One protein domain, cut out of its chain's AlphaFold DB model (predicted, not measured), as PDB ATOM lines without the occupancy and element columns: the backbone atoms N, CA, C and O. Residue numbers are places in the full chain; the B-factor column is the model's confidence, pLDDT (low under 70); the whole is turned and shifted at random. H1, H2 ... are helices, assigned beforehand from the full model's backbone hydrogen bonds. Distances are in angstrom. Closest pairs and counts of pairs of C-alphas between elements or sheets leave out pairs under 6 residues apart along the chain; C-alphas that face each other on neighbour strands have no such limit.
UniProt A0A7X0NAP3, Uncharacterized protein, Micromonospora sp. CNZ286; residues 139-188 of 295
ATOM      1  N   SER A 139     149.344 154.683 195.978       93.62
ATOM      2  CA  SER A 139     149.627 155.395 197.223       93.62
ATOM      3  C   SER A 139     150.105 154.424 198.315       93.62
ATOM      4  O   SER A 139     149.846 153.222 198.229       93.62
ATOM      5  N   PRO A 140     150.741 154.905 199.403       94.19
ATOM      6  CA  PRO A 140     151.075 154.044 200.541       94.19
ATOM      7  C   PRO A 140     149.859 153.316 201.139       94.19
ATOM      8  O   PRO A 140     150.002 152.224 201.680       94.19
ATOM      9  N   GLY A 141     148.663 153.912 201.043       95.00
ATOM     10  CA  GLY A 141     147.416 153.273 201.466       95.00
ATOM     11  C   GLY A 141     147.050 152.093 200.571       95.00
ATOM     12  O   GLY A 141     146.816 151.002 201.083       95.00
ATOM     13  N   ASP A 142     147.093 152.295 199.252       95.31
ATOM     14  CA  ASP A 142     146.803 151.243 198.268       95.31
ATOM     15  C   ASP A 142     147.820 150.095 198.363       95.31
ATOM     16  O   ASP A 142     147.448 148.928 198.291       95.31
ATOM     17  N   VAL A 143     149.102 150.410 198.594       96.31
ATOM     18  CA  VAL A 143     150.163 149.417 198.848       96.31
ATOM     19  C   VAL A 143     149.855 148.595 200.097       96.31
ATOM     20  O   VAL A 143     149.975 147.373 200.076       96.31
ATOM     21  N   GLY A 144     149.444 149.251 201.186       95.75
ATOM     22  CA  GLY A 144     149.073 148.572 202.425       95.75
ATOM     23  C   GLY A 144     147.865 147.652 202.257       95.75
ATOM     24  O   GLY A 144     147.868 146.549 202.796       95.75
ATOM     25  N   GLU A 145     146.863 148.071 201.483       96.19
ATOM     26  CA  GLU A 145     145.699 147.244 201.156       96.19
ATOM     27  C   GLU A 145     146.086 146.047 200.277       96.19
ATOM     28  O   GLU A 145     145.757 144.909 200.615       96.19
ATOM     29  N   MET A 146     146.843 146.289 199.203       94.50
ATOM     30  CA  MET A 146     147.302 145.263 198.265       94.50
ATOM     31  C   MET A 146     148.160 144.195 198.956       94.50
ATOM     32  O   MET A 146     147.940 143.001 198.754       94.50
ATOM     33  N   LEU A 147     149.100 144.612 199.806       96.12
ATOM     34  CA  LEU A 147     150.009 143.710 200.516       96.12
ATOM     35  C   LEU A 147     149.478 143.255 201.880       96.12
ATOM     36  O   LEU A 147     150.154 142.494 202.562       96.12
ATOM     37  N   GLN A 148     148.292 143.700 202.306       96.56
ATOM     38  CA  GLN A 148     147.722 143.399 203.629       96.56
ATOM     39  C   GLN A 148     148.680 143.732 204.793       96.56
ATOM     40  O   GLN A 148     148.797 142.982 205.765       96.56
ATOM     41  N   LEU A 149     149.378 144.866 204.687       95.62
ATOM     42  CA  LEU A 149     150.384 145.311 205.650       95.62
ATOM     43  C   LEU A 149     149.833 146.372 206.615       95.62
ATOM     44  O   LEU A 149     148.999 147.199 206.233       95.62
ATOM     45  N   PRO A 150     150.319 146.414 207.871       95.31
ATOM     46  CA  PRO A 150     150.038 147.531 208.763       95.31
ATOM     47  C   PRO A 150     150.667 148.824 208.220       95.31
ATOM     48  O   PRO A 150     151.632 148.802 207.462       95.31
ATOM     49  N   SER A 151     150.155 149.981 208.651       94.75
ATOM     50  CA  SER A 151     150.509 151.279 208.052       94.75
ATOM     51  C   SER A 151     152.007 151.607 208.049       94.75
ATOM     52  O   SER A 151     152.469 152.269 207.127       94.75
ATOM     53  N   ALA A 152     152.765 151.175 209.063       94.94
ATOM     54  CA  ALA A 152     154.213 151.396 209.104       94.94
ATOM     55  C   ALA A 152     154.934 150.586 208.014       94.94
ATOM     56  O   ALA A 152     155.679 151.153 207.220       94.94
ATOM     57  N   ASP A 153     154.627 149.293 207.917       94.81
ATOM     58  CA  ASP A 153     155.235 148.396 206.931       94.81
ATOM     59  C   ASP A 153     154.802 148.753 205.501       94.81
ATOM     60  O   ASP A 153     155.587 148.624 204.566       94.81
ATOM     61  N   ALA A 154     153.582 149.270 205.323       95.62
ATOM     62  CA  ALA A 154     153.105 149.780 204.040       95.62
ATOM     63  C   ALA A 154     153.908 151.004 203.556       95.62
ATOM     64  O   ALA A 154     154.184 151.129 202.362       95.62
ATOM     65  N   ILE A 155     154.319 151.893 204.469       96.38
ATOM     66  CA  ILE A 155     155.207 153.018 204.135       96.38
ATOM     67  C   ILE A 155     156.575 152.490 203.707       96.38
ATOM     68  O   ILE A 155     157.095 152.934 202.685       96.38
ATOM     69  N   ASP A 156     157.142 151.531 204.439       95.56
ATOM     70  CA  ASP A 156     158.437 150.945 204.087       95.56
ATOM     71  C   ASP A 156     158.379 150.216 202.733       95.56
ATOM     72  O   ASP A 156     159.257 150.406 201.889       95.56
ATOM     73  N   ALA A 157     157.311 149.457 202.469       95.38
ATOM     74  CA  ALA A 157     157.072 148.825 201.174       95.38
ATOM     75  C   ALA A 157     156.933 149.862 200.046       95.38
ATOM     76  O   ALA A 157     157.525 149.702 198.977       95.38
ATOM     77  N   TYR A 158     156.225 150.969 200.283       95.31
ATOM     78  CA  TYR A 158     156.145 152.072 199.324       95.31
ATOM     79  C   TYR A 158     157.516 152.726 199.079       95.31
ATOM     80  O   TYR A 158     157.847 153.023 197.936       95.31
ATOM     81  N   LEU A 159     158.347 152.917 200.108       93.94
ATOM     82  CA  LEU A 159     159.698 153.477 199.955       93.94
ATOM     83  C   LEU A 159     160.632 152.559 199.154       93.94
ATOM     84  O   LEU A 159     161.496 153.051 198.433       93.94
ATOM     85  N   VAL A 160     160.455 151.242 199.269       92.56
ATOM     86  CA  VAL A 160     161.217 150.246 198.501       92.56
ATOM     87  C   VAL A 160     160.764 150.189 197.042       92.56
ATOM     88  O   VAL A 160     161.597 150.087 196.145       92.56
ATOM     89  N   THR A 161     159.455 150.236 196.798       91.94
ATOM     90  CA  THR A 161     158.869 149.967 195.472       91.94
ATOM     91  C   THR A 161     158.529 151.221 194.672       91.94
ATOM     92  O   THR A 161     158.288 151.132 193.471       91.94
ATOM     93  N   GLY A 162     158.445 152.382 195.322       89.81
ATOM     94  CA  GLY A 162     157.897 153.607 194.738       89.81
ATOM     95  C   GLY A 162     156.400 153.526 194.411       89.81
ATOM     96  O   GLY A 162     155.916 154.350 193.639       89.81
ATOM     97  N   GLY A 163     155.678 152.525 194.935       91.56
ATOM     98  CA  GLY A 163     154.272 152.278 194.598       91.56
ATOM     99  C   GLY A 163     154.063 151.663 193.208       91.56
ATOM    100  O   GLY A 163     152.967 151.757 192.658       91.56
ATOM    101  N   LEU A 164     155.102 151.075 192.604       90.75
ATOM    102  CA  LEU A 164     155.024 150.467 191.273       90.75
ATOM    103  C   LEU A 164     154.272 149.123 191.327       90.75
ATOM    104  O   LEU A 164     154.802 148.177 191.916       90.75
ATOM    105  N   PRO A 165     153.101 148.982 190.668       89.75
ATOM    106  CA  PRO A 165     152.303 147.754 190.724       89.75
ATOM    107  C   PRO A 165     153.075 146.501 190.311       89.75
ATOM    108  O   PRO A 165     152.968 145.480 190.972       89.75
ATOM    109  N   LEU A 166     153.914 146.601 189.272       89.00
ATOM    110  CA  LEU A 166     154.724 145.483 188.783       89.00
ATOM    111  C   LEU A 166     155.661 144.914 189.861       89.00
ATOM    112  O   LEU A 166     155.885 143.716 189.904       89.00
ATOM    113  N   VAL A 167     156.220 145.771 190.720       92.81
ATOM    114  CA  VAL A 167     157.117 145.337 191.802       92.81
ATOM    115  C   VAL A 167     156.318 144.767 192.975       92.81
ATOM    116  O   VAL A 167     156.787 143.872 193.667       92.81
ATOM    117  N   LEU A 168     155.119 145.299 193.205       93.69
ATOM    118  CA  LEU A 168     154.232 144.869 194.283       93.69
ATOM    119  C   LEU A 168     153.561 143.522 193.985       93.69
ATOM    120  O   LEU A 168     153.244 142.805 194.923       93.69
ATOM    121  N   ASP A 169     153.360 143.168 192.714       91.12
ATOM    122  CA  ASP A 169     152.746 141.895 192.305       91.12
ATOM    123  C   ASP A 169     153.623 140.676 192.663       91.12
ATOM    124  O   ASP A 169     153.115 139.628 193.054       91.12
ATOM    125  N   ASP A 170     154.950 140.849 192.636       88.50
ATOM    126  CA  ASP A 170     155.928 139.841 193.079       88.50
ATOM    127  C   ASP A 170     155.980 139.689 194.618       88.50
ATOM    128  O   ASP A 170     156.628 138.776 195.138       88.50
ATOM    129  N   TRP A 171     155.335 140.588 195.368       93.69
ATOM    130  CA  TRP A 171     155.396 140.648 196.828       93.69
ATOM    131  C   TRP A 171     154.172 139.970 197.450       93.69
ATOM    132  O   TRP A 171     153.031 140.392 197.267       93.69
ATOM    133  N   ALA A 172     154.396 138.919 198.244       93.69
ATOM    134  CA  ALA A 172     153.294 138.163 198.828       93.69
ATOM    135  C   ALA A 172     152.531 138.966 199.911       93.69
ATOM    136  O   ALA A 172     153.155 139.613 200.758       93.69
ATOM    137  N   PRO A 173     151.189 138.879 199.977       95.25
ATOM    138  CA  PRO A 173     150.426 139.517 201.046       95.25
ATOM    139  C   PRO A 173     150.869 139.058 202.445       95.25
ATOM    140  O   PRO A 173     151.055 137.866 202.696       95.25
ATOM    141  N   GLY A 174     151.037 140.009 203.365       94.56
ATOM    142  CA  GLY A 174     151.512 139.802 204.733       94.56
ATOM    143  C   GLY A 174     153.021 139.565 204.864       94.56
ATOM    144  O   GLY A 174     153.512 139.401 205.981       94.56
ATOM    145  N   GLU A 175     153.772 139.534 203.758       95.56
ATOM    146  CA  GLU A 175     155.221 139.352 203.778       95.56
ATOM    147  C   GLU A 175     155.946 140.621 204.240       95.56
ATOM    148  O   GLU A 175     155.700 141.721 203.741       95.56
ATOM    149  N   THR A 176     156.896 140.468 205.167       94.25
ATOM    150  CA  THR A 176     157.673 141.605 205.666       94.25
ATOM    151  C   THR A 176     158.641 142.136 204.608       94.25
ATOM    152  O   THR A 176     159.170 141.392 203.782       94.25
ATOM    153  N   VAL A 177     158.976 143.426 204.697       93.88
ATOM    154  CA  VAL A 177     159.968 144.086 203.824       93.88
ATOM    155  C   VAL A 177     161.300 143.343 203.795       93.88
ATOM    156  O   VAL A 177     161.924 143.204 202.745       93.88
ATOM    157  N   ARG A 178     161.743 142.832 204.948       94.19
ATOM    158  CA  ARG A 178     162.994 142.080 205.050       94.19
ATOM    159  C   ARG A 178     162.936 140.777 204.256       94.19
ATOM    160  O   ARG A 178     163.915 140.459 203.584       94.19
ATOM    161  N   ASP A 179     161.835 140.042 204.361       95.25
ATOM    162  CA  ASP A 179     161.685 138.740 203.712       95.25
ATOM    163  C   ASP A 179     161.571 138.896 202.196       95.25
ATOM    164  O   ASP A 179     162.273 138.199 201.459       95.25
ATOM    165  N   TYR A 180     160.803 139.891 201.743       95.88
ATOM    166  CA  TYR A 180     160.711 140.240 200.330       95.88
ATOM    167  C   TYR A 180     162.082 140.613 199.754       95.88
ATOM    168  O   TYR A 180     162.542 140.017 198.779       95.88
ATOM    169  N   LEU A 181     162.800 141.545 200.395       95.38
ATOM    170  CA  LEU A 181     164.121 141.978 199.927       95.38
ATOM    171  C   LEU A 181     165.148 140.840 199.923       95.38
ATOM    172  O   LEU A 181     165.993 140.786 199.030       95.38
ATOM    173  N   ALA A 182     165.079 139.914 200.885       95.81
ATOM    174  CA  ALA A 182     165.966 138.755 200.931       95.81
ATOM    175  C   ALA A 182     165.791 137.816 199.723       95.81
ATOM    176  O   ALA A 182     166.728 137.089 199.392       95.81
ATOM    177  N   LYS A 183     164.627 137.842 199.061       95.19
ATOM    178  CA  LYS A 183     164.332 137.074 197.843       95.19
ATOM    179  C   LYS A 183     164.583 137.887 196.575       95.19
ATOM    180  O   LYS A 183     165.243 137.399 195.665       95.19
ATOM    181  N   ALA A 184     164.088 139.123 196.538       94.31
ATOM    182  CA  ALA A 184     164.123 139.964 195.347       94.31
ATOM    183  C   ALA A 184     165.540 140.457 195.018       94.31
ATOM    184  O   ALA A 184     165.942 140.447 193.860       94.31
ATOM    185  N   VAL A 185     166.331 140.862 196.019       93.00
ATOM    186  CA  VAL A 185     167.660 141.459 195.778       93.00
ATOM    187  C   VAL A 185     168.668 140.468 195.171       93.00
ATOM    188  O   VAL A 185     169.405 140.874 194.271       93.00
ATOM    189  N   PRO A 186     168.749 139.198 195.614       94.25
ATOM    190  CA  PRO A 186     169.643 138.221 194.991       94.25
ATOM    191  C   PRO A 186     169.203 137.766 193.595       94.25
ATOM    192  O   PRO A 186     170.030 137.219 192.865       94.25
ATOM    193  N   ASP A 187     167.930 137.951 193.239       94.12
ATOM    194  CA  ASP A 187     167.388 137.550 191.945       94.12
ATOM    195  C   ASP A 187     167.523 138.691 190.916       94.12
ATOM    196  O   ASP A 187     166.788 139.681 190.989       94.12
ATOM    197  N   PRO A 188     168.422 138.563 189.917       90.50
ATOM    198  CA  PRO A 188     168.606 139.584 188.887       90.50
ATOM    199  C   PRO A 188     167.390 139.740 187.964       90.50
ATOM    200  O   PRO A 188     167.330 140.698 187.199       90.50
TER     201      PRO A 188
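What this domain is: This is residues 139 to 188 of the 295 residues of an uncharacterized protein of Micromonospora sp. CNZ286 (UniProt A0A7X0NAP3). Two helices, H1 and H2, pack on each other at right angles at one end of an elongated domain; short H3 is near both, and H4 with the tail of residues 185 to 188 makes the other end. Residues 170 to 176 form the loop that leads from H3 to H4. The printed part has 50 residues with four named helices, H1, H2, H3 and H4 in that order, and no named strand; the class is all helix. It is compact, with a radius of gyration of the C-alphas of 9.7 A, and spans 28 by 17 by 16 A.

Where its parts are: H1 holds residues 140 to 147, beginning at C-alpha 140 (151.075, 154.044, 200.541), and is 10.4 A long from first to last C-alpha. H2, residues 151 to 161, is the longest helix by residues and measures 15.2 A. H3, residues 165 to 169, measures 6.1 A. H4, residues 177 to 184, measures 10.3 A and ends at C-alpha 184 (164.123, 139.964, 195.347).

How they stand to each other: H1 and H2 touch and are about perpendicular at 90 degrees; their closest C-alphas, those of Gly 144 and Ala 154, are 4.5 A apart. H3 is close to but not clearly touching H1, with the closest C-alphas, Leu 147 and Leu 168, at 7.6 A. H3 is also close to but not clearly touching H2, with the closest C-alphas, Thr 161 and Val 167, at 6.2 A. H2 and H4 only just touch, with 3 pairs of C-alphas within 8 A, the closest being Ala 157 and Val 177 at 6.2 A; they run the same way at a shallow tilt of 27 degrees. H4 is apart from H1 and from H3. In H1, H2, H3 and H4 every O i to N i+4 pair is within hydrogen-bond range.

The domain as a whole: The two C-alphas farthest apart, those of Ser 151 and Pro 188, are 28.8 A apart. The printed part has no cut. The links H1 to H2 and H2 to H3 are tight, H3 to H4 is short, and no link is long. The mean pLDDT of the printed part is 94.0, and no printed residue is under 70.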